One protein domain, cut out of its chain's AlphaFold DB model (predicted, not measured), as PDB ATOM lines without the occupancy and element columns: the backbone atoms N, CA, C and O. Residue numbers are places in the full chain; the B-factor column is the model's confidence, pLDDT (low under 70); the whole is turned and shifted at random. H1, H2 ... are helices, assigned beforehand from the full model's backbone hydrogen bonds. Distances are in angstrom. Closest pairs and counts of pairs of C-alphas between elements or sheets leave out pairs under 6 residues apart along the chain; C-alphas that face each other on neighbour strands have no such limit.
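Overview. This is residues 148 to 209 of the 209 residues of the protein "HTH_Tnp_Tc3_2 domain-containing protein" of Aphanomyces astaci (UniProt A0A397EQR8). The long helix H1 makes one side of a loose, rod-shaped domain, with the short helix H2 near its first end and H3 meeting its last end at a slant and reaching beyond it. The backbone goes forward along H1, back through the unnamed residues 167 to 179 to H2, and forward again through residues 186 to 196 to H3, while residues 182 to 187 stick out free at the H2 end. The printed part has 62 residues with three named helices, in the order H1, H2, H3, and no named strand; the class is all helix. The whole is loose, with a radius of gyration of the C-alphas of 13.5 A, and the C-alphas span 45 by 22 by 16 A.

Along the chain. H1 is residues 148 to 166, the longest helix with 19 residues, and measures 27.4 A from first to last C-alpha. It begins at C-alpha 148, at (14.310, 2.041, -55.167), and ends at C-alpha 166, at (36.265, 8.905, -40.228). H2 is the short helix of residues 180 to 185. H3 is residues 197 to 207, 15.6 A from first to last C-alpha, and ends at C-alpha 207, at (45.336, 0.451, -37.988).

Arrangement. H1 and H2 are close but not clearly touching, with 1 pair of C-alphas within 8 A. Their closest C-alphas are those of Asn 152 and Lys 180, 6.8 A apart. The two helices run opposite ways at a steep tilt of 48 degrees. H1 and H3 touch, with 7 pairs of C-alphas within 8 A, and H1 does so with residues 162 to 166 alone. The closest C-alphas of H1 and H3 are those of Leu 165 and Ala 203, 5.8 A apart. H1 and H3 run the same way at a steep tilt of 57 degrees. H2 and H3 are apart. In H1, H2 and H3 every O i to N i+4 pair is within hydrogen-bond range.

Size, cuts and confidence. The two C-alphas farthest apart are those of Arg 185 and Gln 209, 45.1 A. The printed part has no cut, and it ends at residue 209, the chain's last residue. Both links are long: 13 residues from H1 to H2 and 11 residues from H2 to H3. The C-alphas of residues 167 to 179 lie 8 to 14 A from the mean of the C-alphas. Residues 182 to 187, of which 182 to 185 belong to H2, stand free. The mean pLDDT of the printed part is 90.6, and no printed residue is under 70.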
ATOM      1  N   GLU A 148      14.041   0.695 -55.667       84.75
ATOM      2  CA  GLU A 148      14.310   2.041 -55.167       84.75
ATOM      3  C   GLU A 148      14.671   2.087 -53.681       84.75
ATOM      4  O   GLU A 148      15.532   2.873 -53.265       84.75
ATOM      5  N   LYS A 149      14.000   1.265 -52.868       87.06
ATOM      6  CA  LYS A 149      14.238   1.187 -51.426       87.06
ATOM      7  C   LYS A 149      15.573   0.506 -51.156       87.06
ATOM      8  O   LYS A 149      16.298   0.953 -50.272       87.06
ATOM      9  N   LEU A 150      15.924  -0.504 -51.951       88.25
ATOM     10  CA  LEU A 150      17.222  -1.165 -51.886       88.25
ATOM     11  C   LEU A 150      18.361  -0.197 -52.239       88.25
ATOM     12  O   LEU A 150      19.304  -0.065 -51.461       88.25
ATOM     13  N   SER A 151      18.225   0.562 -53.330       89.75
ATOM     14  CA  SER A 151      19.168   1.622 -53.718       89.75
ATOM     15  C   SER A 151      19.312   2.688 -52.618       89.75
ATOM     16  O   SER A 151      20.419   3.030 -52.195       89.75
ATOM     17  N   ASN A 152      18.193   3.135 -52.035       89.56
ATOM     18  CA  ASN A 152      18.206   4.094 -50.929       89.56
ATOM     19  C   ASN A 152      18.916   3.558 -49.672       89.56
ATOM     20  O   ASN A 152      19.549   4.339 -48.947       89.56
ATOM     21  N   VAL A 153      18.777   2.264 -49.369       91.00
ATOM     22  CA  VAL A 153      19.473   1.599 -48.256       91.00
ATOM     23  C   VAL A 153      20.964   1.489 -48.560       91.00
ATOM     24  O   VAL A 153      21.770   1.841 -47.702       91.00
ATOM     25  N   PHE A 154      21.333   1.101 -49.781       92.62
ATOM     26  CA  PHE A 154      22.723   0.970 -50.211       92.62
ATOM     27  C   PHE A 154      23.501   2.290 -50.108       92.62
ATOM     28  O   PHE A 154      24.552   2.328 -49.472       92.62
ATOM     29  N   LEU A 155      22.940   3.401 -50.596       93.12
ATOM     30  CA  LEU A 155      23.563   4.726 -50.453       93.12
ATOM     31  C   LEU A 155      23.750   5.133 -48.985       93.12
ATOM     32  O   LEU A 155      24.749   5.746 -48.613       93.12
ATOM     33  N   THR A 156      22.801   4.767 -48.120       92.88
ATOM     34  CA  THR A 156      22.925   5.036 -46.676       92.88
ATOM     35  C   THR A 156      24.031   4.195 -46.059       92.88
ATOM     36  O   THR A 156      24.802   4.704 -45.254       92.88
ATOM     37  N   LEU A 157      24.130   2.923 -46.453       93.00
ATOM     38  CA  LEU A 157      25.181   2.022 -45.998       93.00
ATOM     39  C   LEU A 157      26.563   2.554 -46.386       93.00
ATOM     40  O   LEU A 157      27.441   2.611 -45.532       93.00
ATOM     41  N   GLN A 158      26.746   3.002 -47.629       93.62
ATOM     42  CA  GLN A 158      28.007   3.600 -48.074       93.62
ATOM     43  C   GLN A 158      28.377   4.848 -47.257       93.62
ATOM     44  O   GLN A 158      29.524   4.988 -46.833       93.62
ATOM     45  N   ALA A 159      27.406   5.723 -46.967       93.31
ATOM     46  CA  ALA A 159      27.642   6.896 -46.126       93.31
ATOM     47  C   ALA A 159      28.024   6.520 -44.684       93.31
ATOM     48  O   ALA A 159      28.937   7.113 -44.116       93.31
ATOM     49  N   VAL A 160      27.370   5.511 -44.103       93.75
ATOM     50  CA  VAL A 160      27.712   5.003 -42.766       93.75
ATOM     51  C   VAL A 160      29.108   4.386 -42.754       93.75
ATOM     52  O   VAL A 160      29.878   4.682 -41.850       93.75
ATOM     53  N   MET A 161      29.473   3.587 -43.759       93.06
ATOM     54  CA  MET A 161      30.814   2.995 -43.854       93.06
ATOM     55  C   MET A 161      31.903   4.065 -43.897       93.06
ATOM     56  O   MET A 161      32.911   3.947 -43.205       93.06
ATOM     57  N   ARG A 162      31.676   5.148 -44.646       92.88
ATOM     58  CA  ARG A 162      32.581   6.297 -44.651       92.88
ATOM     59  C   ARG A 162      32.711   6.933 -43.261       92.88
ATOM     60  O   ARG A 162      33.829   7.174 -42.823       92.88
ATOM     61  N   LEU A 163      31.604   7.149 -42.550       93.38
ATOM     62  CA  LEU A 163      31.633   7.702 -41.189       93.38
ATOM     63  C   LEU A 163      32.358   6.786 -40.198       93.38
ATOM     64  O   LEU A 163      33.118   7.265 -39.365       93.38
ATOM     65  N   VAL A 164      32.182   5.468 -40.304       94.00
ATOM     66  CA  VAL A 164      32.920   4.506 -39.472       94.00
ATOM     67  C   VAL A 164      34.430   4.663 -39.672       94.00
ATOM     68  O   VAL A 164      35.175   4.626 -38.693       94.00
ATOM     69  N   LEU A 165      34.886   4.890 -40.908       93.62
ATOM     70  CA  LEU A 165      36.297   5.157 -41.197       93.62
ATOM     71  C   LEU A 165      36.759   6.503 -40.616       93.62
ATOM     72  O   LEU A 165      37.801   6.552 -39.969       93.62
ATOM     73  N   GLU A 166      35.971   7.570 -40.785       91.81
ATOM     74  CA  GLU A 166      36.265   8.905 -40.228       91.81
ATOM     75  C   GLU A 166      36.326   8.898 -38.687       91.81
ATOM     76  O   GLU A 166      37.076   9.662 -38.081       91.81
ATOM     77  N   HIS A 167      35.578   7.998 -38.045       92.94
ATOM     78  CA  HIS A 167      35.507   7.847 -36.593       92.94
ATOM     79  C   HIS A 167      36.326   6.664 -36.048       92.94
ATOM     80  O   HIS A 167      36.084   6.222 -34.922       92.94
ATOM     81  N   HIS A 168      37.300   6.156 -36.810       90.44
ATOM     82  CA  HIS A 168      38.234   5.107 -36.374       90.44
ATOM     83  C   HIS A 168      37.544   3.838 -35.824       90.44
ATOM     84  O   HIS A 168      37.996   3.232 -34.854       90.44
ATOM     85  N   GLY A 169      36.413   3.440 -36.415       89.88
ATOM     86  CA  GLY A 169      35.640   2.262 -36.008       89.88
ATOM     87  C   GLY A 169      34.586   2.510 -34.919       89.88
ATOM     88  O   GLY A 169      33.847   1.591 -34.567       89.88
ATOM     89  N   GLY A 170      34.493   3.727 -34.378       90.56
ATOM     90  CA  GLY A 170      33.483   4.097 -33.386       90.56
ATOM     91  C   GLY A 170      32.110   4.411 -33.994       90.56
ATOM     92  O   GLY A 170      32.012   4.819 -35.144       90.56
ATOM     93  N   ASN A 171      31.045   4.302 -33.189       91.94
ATOM     94  CA  ASN A 171      29.652   4.580 -33.596       91.94
ATOM     95  C   ASN A 171      29.130   5.953 -33.121       91.94
ATOM     96  O   ASN A 171      27.927   6.200 -33.117       91.94
ATOM     97  N   GLY A 172      30.020   6.838 -32.664       91.81
ATOM     98  CA  GLY A 172      29.681   8.135 -32.065       91.81
ATOM     99  C   GLY A 172      29.283   9.225 -33.064       91.81
ATOM    100  O   GLY A 172      29.552  10.396 -32.812       91.81
ATOM    101  N   PHE A 173      28.690   8.862 -34.201       90.62
ATOM    102  CA  PHE A 173      28.309   9.785 -35.270       90.62
ATOM    103  C   PHE A 173      26.790   9.849 -35.448       90.62
ATOM    104  O   PHE A 173      26.062   8.889 -35.193       90.62
ATOM    105  N   LYS A 174      26.295  11.001 -35.909       91.50
ATOM    106  CA  LYS A 174      24.887  11.151 -36.300       91.50
ATOM    107  C   LYS A 174      24.689  10.563 -37.694       91.50
ATOM    108  O   LYS A 174      25.492  10.817 -38.588       91.50
ATOM    109  N   LEU A 175      23.610   9.805 -37.886       87.12
ATOM    110  CA  LEU A 175      23.285   9.254 -39.200       87.12
ATOM    111  C   LEU A 175      22.974  10.389 -40.192       87.12
ATOM    112  O   LEU A 175      22.137  11.245 -39.891       87.12
ATOM    113  N   PRO A 176      23.623  10.413 -41.368       82.31
ATOM    114  CA  PRO A 176      23.448  11.491 -42.326       82.31
ATOM    115  C   PRO A 176      22.109  11.348 -43.058       82.31
ATOM    116  O   PRO A 176      21.805  10.312 -43.656       82.31
ATOM    117  N   HIS A 177      21.313  12.420 -43.065       88.06
ATOM    118  CA  HIS A 177      20.121  12.513 -43.905       88.06
ATOM    119  C   HIS A 177      20.524  12.929 -45.321       88.06
ATOM    120  O   HIS A 177      20.683  14.105 -45.631       88.06
ATOM    121  N   LEU A 178      20.671  11.943 -46.201       86.88
ATOM    122  CA  LEU A 178      21.102  12.135 -47.589       86.88
ATOM    123  C   LEU A 178      20.023  12.733 -48.510       86.88
ATOM    124  O   LEU A 178      20.226  12.713 -49.707       86.88
ATOM    125  N   HIS A 179      18.859  13.183 -48.019       90.62
ATOM    126  CA  HIS A 179      17.786  13.793 -48.839       90.62
ATOM    127  C   HIS A 179      17.489  13.067 -50.173       90.62
ATOM    128  O   HIS A 179      17.202  13.692 -51.193       90.62
ATOM    129  N   LYS A 180      17.568  11.728 -50.163       91.88
ATOM    130  CA  LYS A 180      17.595  10.892 -51.377       91.88
ATOM    131  C   LYS A 180      16.381  11.136 -52.269       91.88
ATOM    132  O   LYS A 180      16.540  11.323 -53.466       91.88
ATOM    133  N   ASP A 181      15.192  11.238 -51.682       89.00
ATOM    134  CA  ASP A 181      13.949  11.450 -52.431       89.00
ATOM    135  C   ASP A 181      13.856  12.854 -53.052       89.00
ATOM    136  O   ASP A 181      13.183  13.049 -54.061       89.00
ATOM    137  N   ALA A 182      14.520  13.856 -52.465       91.62
ATOM    138  CA  ALA A 182      14.607  15.191 -53.055       91.62
ATOM    139  C   ALA A 182      15.584  15.204 -54.241       91.62
ATOM    140  O   ALA A 182      15.233  15.697 -55.308       91.62
ATOM    141  N   MET A 183      16.764  14.590 -54.088       90.69
ATOM    142  CA  MET A 183      17.745  14.484 -55.176       90.69
ATOM    143  C   MET A 183      17.251  13.618 -56.338       90.69
ATOM    144  O   MET A 183      17.477  13.967 -57.493       90.69
ATOM    145  N   LYS A 184      16.515  12.532 -56.060       89.50
ATOM    146  CA  LYS A 184      15.860  11.731 -57.108       89.50
ATOM    147  C   LYS A 184      14.872  12.562 -57.918       89.50
ATOM    148  O   LYS A 184      14.941  12.547 -59.139       89.50
ATOM    149  N   ARG A 185      13.995  13.329 -57.253       91.56
ATOM    150  CA  ARG A 185      13.031  14.219 -57.931       91.56
ATOM    151  C   ARG A 185      13.711  15.290 -58.784       91.56
ATOM    152  O   ARG A 185      13.154  15.689 -59.797       91.56
ATOM    153  N   ALA A 186      14.901  15.734 -58.386       93.00
ATOM    154  CA  ALA A 186      15.713  16.678 -59.146       93.00
ATOM    155  C   ALA A 186      16.561  16.020 -60.256       93.00
ATOM    156  O   ALA A 186      17.217  16.736 -61.004       93.00
ATOM    157  N   GLY A 187      16.581  14.685 -60.364       90.19
ATOM    158  CA  GLY A 187      17.408  13.956 -61.333       90.19
ATOM    159  C   GLY A 187      18.911  13.966 -61.023       90.19
ATOM    160  O   GLY A 187      19.714  13.684 -61.903       90.19
ATOM    161  N   THR A 188      19.306  14.296 -59.790       91.62
ATOM    162  CA  THR A 188      20.711  14.508 -59.386       91.62
ATOM    163  C   THR A 188      21.205  13.520 -58.330       91.62
ATOM    164  O   THR A 188      22.262  13.725 -57.731       91.62
ATOM    165  N   LEU A 189      20.454  12.446 -58.056       90.12
ATOM    166  CA  LEU A 189      20.881  11.450 -57.075       90.12
ATOM    167  C   LEU A 189      22.149  10.730 -57.557       90.12
ATOM    168  O   LEU A 189      22.161  10.109 -58.613       90.12
ATOM    169  N   MET A 190      23.191  10.768 -56.730       88.69
ATOM    170  CA  MET A 190      24.426  10.018 -56.952       88.69
ATOM    171  C   MET A 190      24.192   8.499 -56.936       88.69
ATOM    172  O   MET A 190      23.471   7.986 -56.081       88.69
ATOM    173  N   GLU A 191      24.871   7.775 -57.824       86.56
ATOM    174  CA  GLU A 191      24.849   6.304 -57.835       86.56
ATOM    175  C   GLU A 191      25.627   5.699 -56.661       86.56
ATOM    176  O   GLU A 191      25.267   4.637 -56.159       86.56
ATOM    177  N   ASN A 192      26.678   6.388 -56.196       89.75
ATOM    178  CA  ASN A 192      27.524   5.958 -55.086       89.75
ATOM    179  C   ASN A 192      27.981   7.150 -54.234       89.75
ATOM    180  O   ASN A 192      28.250   8.235 -54.754       89.75
ATOM    181  N   VAL A 193      28.132   6.941 -52.925       89.56
ATOM    182  CA  VAL A 193      28.739   7.940 -52.029       89.56
ATOM    183  C   VAL A 193      30.252   7.988 -52.258       89.56
ATOM    184  O   VAL A 193      30.940   6.981 -52.101       89.56
ATOM    185  N   SER A 194      30.789   9.169 -52.567       90.12
ATOM    186  CA  SER A 194      32.237   9.364 -52.714       90.12
ATOM    187  C   SER A 194      32.968   9.274 -51.366       90.12
ATOM    188  O   SER A 194      32.537   9.872 -50.371       90.12
ATOM    189  N   CYS A 195      34.092   8.553 -51.335       89.19
ATOM    190  CA  CYS A 195      34.988   8.442 -50.184       89.19
ATOM    191  C   CYS A 195      36.359   9.050 -50.533       89.19
ATOM    192  O   CYS A 195      37.064   8.496 -51.379       89.19
ATOM    193  N   PRO A 196      36.753  10.182 -49.920       92.25
ATOM    194  CA  PRO A 196      38.047  10.797 -50.180       92.25
ATOM    195  C   PRO A 196      39.207   9.878 -49.794       92.25
ATOM    196  O   PRO A 196      39.222   9.283 -48.717       92.25
ATOM    197  N   VAL A 197      40.234   9.836 -50.641       92.75
ATOM    198  CA  VAL A 197      41.444   9.027 -50.425       92.75
ATOM    199  C   VAL A 197      42.158   9.393 -49.114       92.75
ATOM    200  O   VAL A 197      42.730   8.525 -48.459       92.75
ATOM    201  N   SER A 198      42.056  10.647 -48.665       93.38
ATOM    202  CA  SER A 198      42.576  11.094 -47.367       93.38
ATOM    203  C   SER A 198      41.958  10.352 -46.176       93.38
ATOM    204  O   SER A 198      42.678  10.004 -45.243       93.38
ATOM    205  N   VAL A 199      40.653  10.056 -46.223       92.56
ATOM    206  CA  VAL A 199      39.947   9.285 -45.184       92.56
ATOM    207  C   VAL A 199      40.463   7.847 -45.152       92.56
ATOM    208  O   VAL A 199      40.710   7.301 -44.078       92.56
ATOM    209  N   LEU A 200      40.701   7.252 -46.326       91.00
ATOM    210  CA  LEU A 200      41.268   5.906 -46.434       91.00
ATOM    211  C   LEU A 200      42.689   5.837 -45.862       91.00
ATOM    212  O   LEU A 200      42.982   4.942 -45.072       91.00
ATOM    213  N   PHE A 201      43.558   6.792 -46.207       93.69
ATOM    214  CA  PHE A 201      44.918   6.850 -45.662       93.69
ATOM    215  C   PHE A 201      44.933   7.065 -44.147       93.69
ATOM    216  O   PHE A 201      45.708   6.408 -43.452       93.69
ATOM    217  N   ALA A 202      44.071   7.943 -43.622       92.38
ATOM    218  CA  ALA A 202      43.954   8.171 -42.184       92.38
ATOM    219  C   ALA A 202      43.532   6.892 -41.442       92.38
ATOM    220  O   ALA A 202      44.179   6.505 -40.468       92.38
ATOM    221  N   ALA A 203      42.515   6.188 -41.951       92.56
ATOM    222  CA  ALA A 203      42.069   4.917 -41.387       92.56
ATOM    223  C   ALA A 203      43.157   3.830 -41.466       92.56
ATOM    224  O   ALA A 203      43.386   3.115 -40.491       92.56
ATOM    225  N   HIS A 204      43.878   3.729 -42.589       92.56
ATOM    226  CA  HIS A 204      44.977   2.770 -42.740       92.56
ATOM    227  C   HIS A 204      46.117   3.042 -41.752       92.56
ATOM    228  O   HIS A 204      46.600   2.124 -41.094       92.56
ATOM    229  N   ARG A 205      46.502   4.313 -41.585       93.19
ATOM    230  CA  ARG A 205      47.524   4.727 -40.618       93.19
ATOM    231  C   ARG A 205      47.098   4.468 -39.170       93.19
ATOM    232  O   ARG A 205      47.951   4.175 -38.336       93.19
ATOM    233  N   PHE A 206      45.813   4.601 -38.845       92.62
ATOM    234  CA  PHE A 206      45.299   4.275 -37.512       92.62
ATOM    235  C   PHE A 206      45.442   2.783 -37.190       92.62
ATOM    236  O   PHE A 206      45.813   2.438 -36.078       92.62
ATOM    237  N   LEU A 207      45.212   1.902 -38.167       91.19
ATOM    238  CA  LEU A 207      45.336   0.451 -37.988       91.19
ATOM    239  C   LEU A 207      46.785  -0.058 -37.882       91.19
ATOM    240  O   LEU A 207      46.988  -1.210 -37.506       91.19
ATOM    241  N   GLN A 208      47.775   0.757 -38.253       88.31
ATOM    242  CA  GLN A 208      49.201   0.410 -38.192       88.31
ATOM    243  C   GLN A 208      49.906   0.891 -36.907       88.31
ATOM    244  O   GLN A 208      51.114   0.691 -36.779       88.31
ATOM    245  N   GLN A 209      49.180   1.542 -35.992       70.50
ATOM    246  CA  GLN A 209      49.657   1.973 -34.670       70.50
ATOM    247  C   GLN A 209      49.299   0.936 -33.606       70.50
ATOM    248  O   GLN A 209      50.141   0.729 -32.706       70.50
TER     249      GLN A 209